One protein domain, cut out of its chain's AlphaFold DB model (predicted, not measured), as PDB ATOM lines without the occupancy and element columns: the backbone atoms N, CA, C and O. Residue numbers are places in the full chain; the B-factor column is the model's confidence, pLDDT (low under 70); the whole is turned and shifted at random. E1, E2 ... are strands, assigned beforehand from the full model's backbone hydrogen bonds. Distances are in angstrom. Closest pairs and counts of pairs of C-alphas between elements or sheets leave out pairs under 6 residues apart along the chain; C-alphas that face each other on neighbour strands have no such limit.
ATOM      1  N   PRO A   5      40.820  -9.500-118.721       79.88
ATOM      2  CA  PRO A   5      40.611  -8.903-120.036       79.88
ATOM      3  C   PRO A   5      40.572  -9.975-121.126       79.88
ATOM      4  O   PRO A   5      41.362 -10.914-121.102       79.88
ATOM      5  N   ASN A   6      39.683  -9.815-122.106       75.12
ATOM      6  CA  ASN A   6      39.594 -10.710-123.257       75.12
ATOM      7  C   ASN A   6      40.818 -10.531-124.182       75.12
ATOM      8  O   ASN A   6      40.934  -9.475-124.809       75.12
ATOM      9  N   PRO A   7      41.702 -11.536-124.337       69.81
ATOM     10  CA  PRO A   7      42.904 -11.420-125.162       69.81
ATOM     11  C   PRO A   7      42.621 -11.618-126.666       69.81
ATOM     12  O   PRO A   7      43.544 -11.795-127.460       69.81
ATOM     13  N   GLY A   8      41.345 -11.644-127.074       66.38
ATOM     14  CA  GLY A   8      40.915 -11.892-128.454       66.38
ATOM     15  C   GLY A   8      40.911 -13.372-128.854       66.38
ATOM     16  O   GLY A   8      40.518 -13.702-129.970       66.38
ATOM     17  N   HIS A   9      41.307 -14.259-127.945       67.75
ATOM     18  CA  HIS A   9      41.264 -15.713-128.073       67.75
ATOM     19  C   HIS A   9      40.774 -16.336-126.765       67.75
ATOM     20  O   HIS A   9      40.646 -15.643-125.753       67.75
ATOM     21  N   LEU A  10      40.476 -17.640-126.787       68.19
ATOM     22  CA  LEU A  10      40.050 -18.316-125.572       68.19
ATOM     23  C   LEU A  10      41.232 -18.409-124.587       68.19
ATOM     24  O   LEU A  10      42.281 -18.932-124.959       68.19
ATOM     25  N   PRO A  11      41.079 -17.916-123.353       69.62
ATOM     26  CA  PRO A  11      42.116 -17.991-122.333       69.62
ATOM     27  C   PRO A  11      42.430 -19.431-121.957       69.62
ATOM     28  O   PRO A  11      41.520 -20.251-121.843       69.62
ATOM     29  N   PHE A  12      43.698 -19.703-121.655       73.50
ATOM     30  CA  PHE A  12      44.145 -21.030-121.235       73.50
ATOM     31  C   PHE A  12      43.402 -21.543-119.993       73.50
ATOM     32  O   PHE A  12      43.028 -22.708-119.939       73.50
ATOM     33  N   ASP A  13      43.090 -20.656-119.043       75.44
ATOM     34  CA  ASP A  13      42.347 -21.001-117.822       75.44
ATOM     35  C   ASP A  13      40.917 -21.490-118.093       75.44
ATOM     36  O   ASP A  13      40.294 -22.116-117.235       75.44
ATOM     37  N   CYS A  14      40.376 -21.198-119.279       76.44
ATOM     38  CA  CYS A  14      39.078 -21.707-119.697       76.44
ATOM     39  C   CYS A  14      39.167 -23.132-120.244       76.44
ATOM     40  O   CYS A  14      38.135 -23.783-120.345       76.44
ATOM     41  N   THR A  15      40.350 -23.622-120.604       80.44
ATOM     42  CA  THR A  15      40.532 -24.965-121.152       80.44
ATOM     43  C   THR A  15      40.729 -25.967-120.021       80.44
ATOM     44  O   THR A  15      41.510 -25.764-119.092       80.44
ATOM     45  N   ILE A  16      39.982 -27.065-120.078       82.44
ATOM     46  CA  ILE A  16      40.130 -28.205-119.178       82.44
ATOM     47  C   ILE A  16      41.004 -29.217-119.905       82.44
ATOM     48  O   ILE A  16      40.660 -29.638-121.008       82.44
ATOM     49  N   PHE A  17      42.109 -29.612-119.285       85.62
ATOM     50  CA  PHE A  17      42.996 -30.643-119.811       85.62
ATOM     51  C   PHE A  17      42.741 -31.974-119.099       85.62
ATOM     52  O   PHE A  17      42.441 -31.984-117.903       85.62
ATOM     53  N   ASN A  18      42.832 -33.088-119.826       88.31
ATOM     54  CA  ASN A  18      42.868 -34.422-119.222       88.31
ATOM     55  C   ASN A  18      44.264 -34.717-118.638       88.31
ATOM     56  O   ASN A  18      45.190 -33.913-118.749       88.31
ATOM     57  N   GLU A  19      44.422 -35.892-118.026       88.25
ATOM     58  CA  GLU A  19      45.692 -36.339-117.431       88.25
ATOM     59  C   GLU A  19      46.830 -36.485-118.459       88.25
ATOM     60  O   GLU A  19      48.002 -36.416-118.101       88.25
ATOM     61  N   GLU A  20      46.494 -36.618-119.744       89.88
ATOM     62  CA  GLU A  20      47.441 -36.696-120.863       89.88
ATOM     63  C   GLU A  20      47.808 -35.310-121.433       89.88
ATOM     64  O   GLU A  20      48.553 -35.213-122.408       89.88
ATOM     65  N   GLY A  21      47.289 -34.223-120.845       82.12
ATOM     66  CA  GLY A  21      47.529 -32.849-121.297       82.12
ATOM     67  C   GLY A  21      46.769 -32.459-122.569       82.12
ATOM     68  O   GLY A  21      47.066 -31.427-123.170       82.12
ATOM     69  N   GLN A  22      45.793 -33.260-122.993       83.81
ATOM     70  CA  GLN A  22      44.918 -32.967-124.128       83.81
ATOM     71  C   GLN A  22      43.697 -32.166-123.677       83.81
ATOM     72  O   GLN A  22      43.229 -32.308-122.548       83.81
ATOM     73  N   GLU A  23      43.151 -31.342-124.571       82.00
ATOM     74  CA  GLU A  23      41.901 -30.620-124.334       82.00
ATOM     75  C   GLU A  23      40.747 -31.612-124.098       82.00
ATOM     76  O   GLU A  23      40.326 -32.334-124.998       82.00
ATOM     77  N   ALA A  24      40.246 -31.643-122.865       82.19
ATOM     78  CA  ALA A  24      39.116 -32.459-122.432       82.19
ATOM     79  C   ALA A  24      37.789 -31.690-122.487       82.19
ATOM     80  O   ALA A  24      36.713 -32.287-122.486       82.19
ATOM     81  N   GLY A  25      37.856 -30.360-122.503       79.56
ATOM     82  CA  GLY A  25      36.689 -29.498-122.583       79.56
ATOM     83  C   GLY A  25      37.002 -28.079-122.147       79.56
ATOM     84  O   GLY A  25      38.154 -27.647-122.130       79.56
ATOM     85  N   PHE A  26      35.960 -27.357-121.758       80.94
ATOM     86  CA  PHE A  26      36.070 -25.952-121.414       80.94
ATOM     87  C   PHE A  26      35.219 -25.602-120.195       80.94
ATOM     88  O   PHE A  26      34.113 -26.115-120.014       80.94
ATOM     89  N   ARG A  27      35.729 -24.697-119.363       81.31
ATOM     90  CA  ARG A  27      35.017 -24.126-118.222       81.31
ATOM     91  C   ARG A  27      33.949 -23.146-118.687       81.31
ATOM     92  O   ARG A  27      34.024 -22.571-119.772       81.31
ATOM     93  N   SER A  28      32.945 -22.931-117.847       81.75
ATOM     94  CA  SER A  28      31.974 -21.871-118.107       81.75
ATOM     95  C   SER A  28      32.514 -20.519-117.637       81.75
ATOM     96  O   SER A  28      33.327 -20.452-116.718       81.75
ATOM     97  N   VAL A  29      32.070 -19.437-118.271       80.69
ATOM     98  CA  VAL A  29      32.528 -18.074-118.008       80.69
ATOM     99  C   VAL A  29      31.359 -17.102-117.925       80.69
ATOM    100  O   VAL A  29      30.398 -17.183-118.687       80.69
ATOM    101  N   HIS A  30      31.459 -16.124-117.040       85.31
ATOM    102  CA  HIS A  30      30.706 -14.885-117.170       85.31
ATOM    103  C   HIS A  30      31.487 -13.911-118.042       85.31
ATOM    104  O   HIS A  30      32.706 -13.859-117.967       85.31
ATOM    105  N   VAL A  31      30.808 -13.109-118.853       81.62
ATOM    106  CA  VAL A  31      31.435 -12.032-119.629       81.62
ATOM    107  C   VAL A  31      30.918 -10.657-119.232       81.62
ATOM    108  O   VAL A  31      29.772 -10.508-118.787       81.62
ATOM    109  N   ARG A  32      31.756  -9.649-119.474       85.31
ATOM    110  CA  ARG A  32      31.399  -8.235-119.542       85.31
ATOM    111  C   ARG A  32      31.679  -7.709-120.943       85.31
ATOM    112  O   ARG A  32      32.756  -7.933-121.494       85.31
ATOM    113  N   LEU A  33      30.722  -6.992-121.512       83.69
ATOM    114  CA  LEU A  33      30.817  -6.420-122.848       83.69
ATOM    115  C   LEU A  33      31.299  -4.960-122.811       83.69
ATOM    116  O   LEU A  33      31.151  -4.265-121.805       83.69
ATOM    117  N   PHE A  34      31.824  -4.458-123.930       80.50
ATOM    118  CA  PHE A  34      32.228  -3.050-124.078       80.50
ATOM    119  C   PHE A  34      31.063  -2.063-123.926       80.50
ATOM    120  O   PHE A  34      31.284  -0.924-123.530       80.50
ATOM    121  N   ASN A  35      29.825  -2.497-124.182       79.44
ATOM    122  CA  ASN A  35      28.624  -1.689-123.944       79.44
ATOM    123  C   ASN A  35      28.192  -1.653-122.462       79.44
ATOM    124  O   ASN A  35      27.134  -1.113-122.153       79.44
ATOM    125  N   GLY A  36      28.976  -2.245-121.555       81.94
ATOM    126  CA  GLY A  36      28.716  -2.254-120.116       81.94
ATOM    127  C   GLY A  36      27.822  -3.394-119.626       81.94
ATOM    128  O   GLY A  36      27.630  -3.515-118.416       81.94
ATOM    129  N   TRP A  37      27.300  -4.249-120.512       82.12
ATOM    130  CA  TRP A  37      26.512  -5.409-120.095       82.12
ATOM    131  C   TRP A  37      27.384  -6.442-119.379       82.12
ATOM    132  O   TRP A  37      28.484  -6.756-119.831       82.12
ATOM    133  N   ASP A  38      26.886  -6.986-118.271       86.00
ATOM    134  CA  ASP A  38      27.590  -7.947-117.425       86.00
ATOM    135  C   ASP A  38      26.667  -9.139-117.142       86.00
ATOM    136  O   ASP A  38      25.649  -8.999-116.462       86.00
ATOM    137  N   SER A  39      27.029 -10.308-117.674       82.44
ATOM    138  CA  SER A  39      26.224 -11.537-117.567       82.44
ATOM    139  C   SER A  39      25.969 -11.969-116.124       82.44
ATOM    140  O   SER A  39      24.861 -12.389-115.798       82.44
ATOM    141  N   LYS A  40      26.962 -11.820-115.241       86.06
ATOM    142  CA  LYS A  40      26.852 -12.201-113.830       86.06
ATOM    143  C   LYS A  40      25.877 -11.287-113.103       86.06
ATOM    144  O   LYS A  40      25.020 -11.757-112.362       86.06
ATOM    145  N   LYS A  41      25.971  -9.974-113.348       85.00
ATOM    146  CA  LYS A  41      25.052  -8.983-112.757       85.00
ATOM    147  C   LYS A  41      23.634  -9.098-113.302       85.00
ATOM    148  O   LYS A  41      22.690  -8.822-112.574       85.00
ATOM    149  N   ALA A  42      23.488  -9.506-114.559       82.38
ATOM    150  CA  ALA A  42      22.192  -9.751-115.177       82.38
ATOM    151  C   ALA A  42      21.508 -11.036-114.669       82.38
ATOM    152  O   ALA A  42      20.379 -11.303-115.066       82.38
ATOM    153  N   GLY A  43      22.173 -11.840-113.825       80.88
ATOM    154  CA  GLY A  43      21.659 -13.140-113.383       80.88
ATOM    155  C   GLY A  43      21.617 -14.184-114.502       80.88
ATOM    156  O   GLY A  43      20.934 -15.197-114.370       80.88
ATOM    157  N   ALA A  44      22.329 -13.944-115.608       79.50
ATOM    158  CA  ALA A  44      22.402 -14.884-116.713       79.50
ATOM    159  C   ALA A  44      23.249 -16.094-116.309       79.50
ATOM    160  O   ALA A  44      24.231 -15.971-115.574       79.50
ATOM    161  N   SER A  45      22.894 -17.268-116.830       78.88
ATOM    162  CA  SER A  45      23.699 -18.472-116.614       78.88
ATOM    163  C   SER A  45      25.113 -18.287-117.180       78.88
ATOM    164  O   SER A  45      25.261 -17.655-118.232       78.88
ATOM    165  N   PRO A  46      26.153 -18.834-116.526       76.81
ATOM    166  CA  PRO A  46      27.505 -18.790-117.057       76.81
ATOM    167  C   PRO A  46      27.582 -19.552-118.379       76.81
ATOM    168  O   PRO A  46      26.882 -20.536-118.623       76.81
ATOM    169  N   TRP A  47      28.413 -19.042-119.270       72.69
ATOM    170  CA  TRP A  47      28.459 -19.432-120.663       72.69
ATOM    171  C   TRP A  47      29.555 -20.467-120.931       72.69
ATOM    172  O   TRP A  47      30.664 -20.267-120.455       72.69
ATOM    173  N   PRO A  48      29.339 -21.516-121.740       70.44
ATOM    174  CA  PRO A  48      30.409 -22.458-122.060       70.44
ATOM    175  C   PRO A  48      31.482 -21.763-122.906       70.44
ATOM    176  O   PRO A  48      31.186 -21.305-124.011       70.44
ATOM    177  N   ALA A  49      32.726 -21.690-122.428       68.94
ATOM    178  CA  ALA A  49      33.833 -21.354-123.313       68.94
ATOM    179  C   ALA A  49      33.890 -22.413-124.430       68.94
ATOM    180  O   ALA A  49      33.785 -23.597-124.155       68.94
ATOM    181  N   ALA A  50      33.971 -22.032-125.701       58.50
ATOM    182  CA  ALA A  50      34.122 -22.997-126.789       58.50
ATOM    183  C   ALA A  50      35.101 -22.427-127.809       58.50
ATOM    184  O   ALA A  50      34.907 -21.312-128.296       58.50
ATOM    185  N   GLY A  51      36.162 -23.184-128.096       52.28
ATOM    186  CA  GLY A  51      37.271 -22.799-128.968       52.28
ATOM    187  C   GLY A  51      36.867 -21.917-130.161       52.28
ATOM    188  O   GLY A  51      35.960 -22.233-130.931       52.28
ATOM    189  N   ALA A  52      37.569 -20.789-130.293       43.31
ATOM    190  CA  ALA A  52      37.490 -19.796-131.372       43.31
ATOM    191  C   ALA A  52      36.175 -19.004-131.553       43.31
ATOM    192  O   ALA A  52      36.129 -18.124-132.418       43.31
ATOM    193  N   ARG A  53      35.112 -19.242-130.774       44.97
ATOM    194  CA  ARG A  53      33.850 -18.487-130.896       44.97
ATOM    195  C   ARG A  53      33.326 -18.053-129.526       44.97
ATOM    196  O   ARG A  53      33.467 -18.795-128.561       44.97
ATOM    197  N   PRO A  54      32.708 -16.861-129.409       43.50
ATOM    198  CA  PRO A  54      32.031 -16.490-128.179       43.50
ATOM    199  C   PRO A  54      30.958 -17.522-127.869       43.50
ATOM    200  O   PRO A  54      30.341 -18.056-128.801       43.50
ATOM    201  N   PRO A  55      30.673 -17.746-126.588       44.47
ATOM    202  CA  PRO A  55      29.650 -18.689-126.203       44.47
ATOM    203  C   PRO A  55      28.278 -18.328-126.777       44.47
ATOM    204  O   PRO A  55      27.816 -17.188-126.712       44.47
ATOM    205  N   THR A  56      27.597 -19.319-127.332       35.03
ATOM    206  CA  THR A  56      26.231 -19.213-127.849       35.03
ATOM    207  C   THR A  56      25.204 -19.616-126.786       35.03
ATOM    208  O   THR A  56      25.169 -20.798-126.451       35.03
ATOM    209  N   ARG A  57      24.299 -18.709-126.350       39.22
ATOM    210  CA  ARG A  57      22.900 -19.074-125.996       39.22
ATOM    211  C   ARG A  57      21.857 -17.922-125.913       39.22
ATOM    212  O   ARG A  57      21.951 -16.998-125.119       39.22
ATOM    213  N   TRP A  58      20.872 -18.082-126.796       41.44
ATOM    214  CA  TRP A  58      19.443 -17.733-126.969       41.44
ATOM    215  C   TRP A  58      18.687 -16.597-126.245       41.44
ATOM    216  O   TRP A  58      17.601 -16.278-126.719       41.44
ATOM    217  N   GLU A  59      19.191 -15.952-125.192       42.16
ATOM    218  CA  GLU A  59      18.408 -14.911-124.472       42.16
ATOM    219  C   GLU A  59      18.756 -13.470-124.889       42.16
ATOM    220  O   GLU A  59      18.101 -12.511-124.490       42.16
ATOM    221  N   ILE A  60      19.766 -13.320-125.748       45.97
ATOM    222  CA  ILE A  60      20.111 -12.076-126.432       45.97
ATOM    223  C   ILE A  60      19.872 -12.342-127.918       45.97
ATOM    224  O   ILE A  60      20.574 -13.154-128.521       45.97
ATOM    225  N   ASP A  61      18.885 -11.667-128.507       44.81
ATOM    226  CA  ASP A  61      18.431 -11.828-129.905       44.81
ATOM    227  C   ASP A  61      19.575 -11.678-130.949       44.81
ATOM    228  O   ASP A  61      19.479 -12.097-132.102       44.81
ATOM    229  N   ARG A  62      20.739 -11.152-130.531       53.72
ATOM    230  CA  ARG A  62      22.007 -11.168-131.277       53.72
ATOM    231  C   ARG A  62      23.181 -11.615-130.406       53.72
ATOM    232  O   ARG A  62      23.440 -11.051-129.348       53.72
ATOM    233  N   ARG A  63      23.949 -12.585-130.912       60.19
ATOM    234  CA  ARG A  63      25.201 -13.075-130.309       60.19
ATOM    235  C   ARG A  63      26.204 -11.920-130.153       60.19
ATOM    236  O   ARG A  63      26.505 -11.288-131.169       60.19
ATOM    237  N   PRO A  64      26.770 -11.666-128.960       58.47
ATOM    238  CA  PRO A  64      27.879 -10.737-128.851       58.47
ATOM    239  C   PRO A  64      29.117 -11.323-129.541       58.47
ATOM    240  O   PRO A  64      29.556 -12.429-129.235       58.47
ATOM    241  N   HIS A  65      29.661 -10.592-130.510       63.41
ATOM    242  CA  HIS A  65      30.888 -10.931-131.233       63.41
ATOM    243  C   HIS A  65      32.097 -10.921-130.270       63.41
ATOM    244  O   HIS A  65      32.054 -10.154-129.306       63.41
ATOM    245  N   PRO A  66      33.207 -11.664-130.503       63.47
ATOM    246  CA  PRO A  66      34.376 -11.608-129.610       63.47
ATOM    247  C   PRO A  66      34.866 -10.184-129.325       63.47
ATOM    248  O   PRO A  66      35.216  -9.864-128.196       63.47
ATOM    249  N   PHE A  67      34.807  -9.303-130.330       66.94
ATOM    250  CA  PHE A  67      35.192  -7.889-130.219       66.94
ATOM    251  C   PHE A  67      34.280  -7.061-129.304       66.94
ATOM    252  O   PHE A  67      34.608  -5.931-128.967       66.94
ATOM    253  N   GLN A  68      33.119  -7.595-128.929       72.50
ATOM    254  CA  GLN A  68      32.202  -6.959-127.992       72.50
ATOM    255  C   GLN A  68      32.475  -7.393-126.553       72.50
ATOM    256  O   GLN A  68      32.012  -6.706-125.650       72.50
ATOM    257  N   ILE A  69      33.228  -8.477-126.326       76.25
ATOM    258  CA  ILE A  69      33.603  -8.948-124.990       76.25
ATOM    259  C   ILE A  69      34.848  -8.194-124.532       76.25
ATOM    260  O   ILE A  69      35.914  -8.311-125.134       76.25
ATOM    261  N   LYS A  70      34.698  -7.448-123.438       81.06
ATOM    262  CA  LYS A  70      35.772  -6.712-122.776       81.06
ATOM    263  C   LYS A  70      36.530  -7.618-121.806       81.06
ATOM    264  O   LYS A  70      37.755  -7.636-121.807       81.06
ATOM    265  N   GLU A  71      35.799  -8.355-120.974       84.19
ATOM    266  CA  GLU A  71      36.361  -9.161-119.884       84.19
ATOM    267  C   GLU A  71      35.552 -10.449-119.706       84.19
ATOM    268  O   GLU A  71      34.364 -10.488-120.034       84.19
ATOM    269  N   TYR A  72      36.171 -11.483-119.150       81.62
ATOM    270  CA  TYR A  72      35.508 -12.716-118.730       81.62
ATOM    271  C   TYR A  72      35.918 -13.088-117.300       81.62
ATOM    272  O   TYR A  72      36.990 -12.727-116.833       81.62
ATOM    273  N   GLU A  73      35.073 -13.826-116.599       85.00
ATOM    274  CA  GLU A  73      35.327 -14.411-115.288       85.00
ATOM    275  C   GLU A  73      35.048 -15.910-115.400       85.00
ATOM    276  O   GLU A  73      33.937 -16.301-115.747       85.00
ATOM    277  N   VAL A  74      36.053 -16.744-115.140       82.25
ATOM    278  CA  VAL A  74      35.901 -18.204-115.154       82.25
ATOM    279  C   VAL A  74      35.159 -18.661-113.893       82.25
ATOM    280  O   VAL A  74      35.410 -18.138-112.800       82.25
ATOM    281  N   VAL A  75      34.231 -19.608-114.067       82.25
ATOM    282  CA  VAL A  75      33.463 -20.262-112.991       82.25
ATOM    283  C   VAL A  75      34.195 -21.492-112.467       82.25
ATOM    284  O   VAL A  75      34.753 -22.262-113.286       82.25
TER     285      VAL A  75
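Overview. This is residues 5 to 75 of the 75 residues of an uncharacterized protein of Novosphingobium sp. THN1 (UniProt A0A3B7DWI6). What is its shape? Little regular structure: two antiparallel hairpins follow each other along an elongated body, E1 and E2 at one end, E3 and E4 beside the looping residues 34 to 68. What is it made of? The 71 printed residues have no named helix and four named strands, E1 to E4 in chain order, all strand, with 19 residues in them. It is compact, radius of gyration of the C-alphas 12.2 A, spanning 39 by 21 by 18 A.

Along the chain. Where is E3? Residues 28 to 33, 16.2 A, from C-alpha 28 at (31.974, -21.871, -118.107). And the others? E4 is residues 69 to 74, 13.7 A, ending at C-alpha 74 at (35.901, -18.204, -115.154); E1 is 15 to 17, E2 23 to 26.

Arrangement. How do strands pair? Hairpin E3 and E4 is antiparallel at 153 degrees, N 30 and O 73 within hydrogen-bond range at 2.8 A. Hairpin E1 and E2 is antiparallel at 144 degrees, N 16 and O 25 at 2.8 A. What joins them? E2 runs on into E3 at 51 degrees.

Size, cuts and confidence. How large? The farthest C-alphas, Glu 20 and Asn 35, are 39.9 A apart. Any weak places? The printed part has no cut; the link E3 to E4 is long, and pLDDT is under 70 at residues 7 to 11 and 49 to 67.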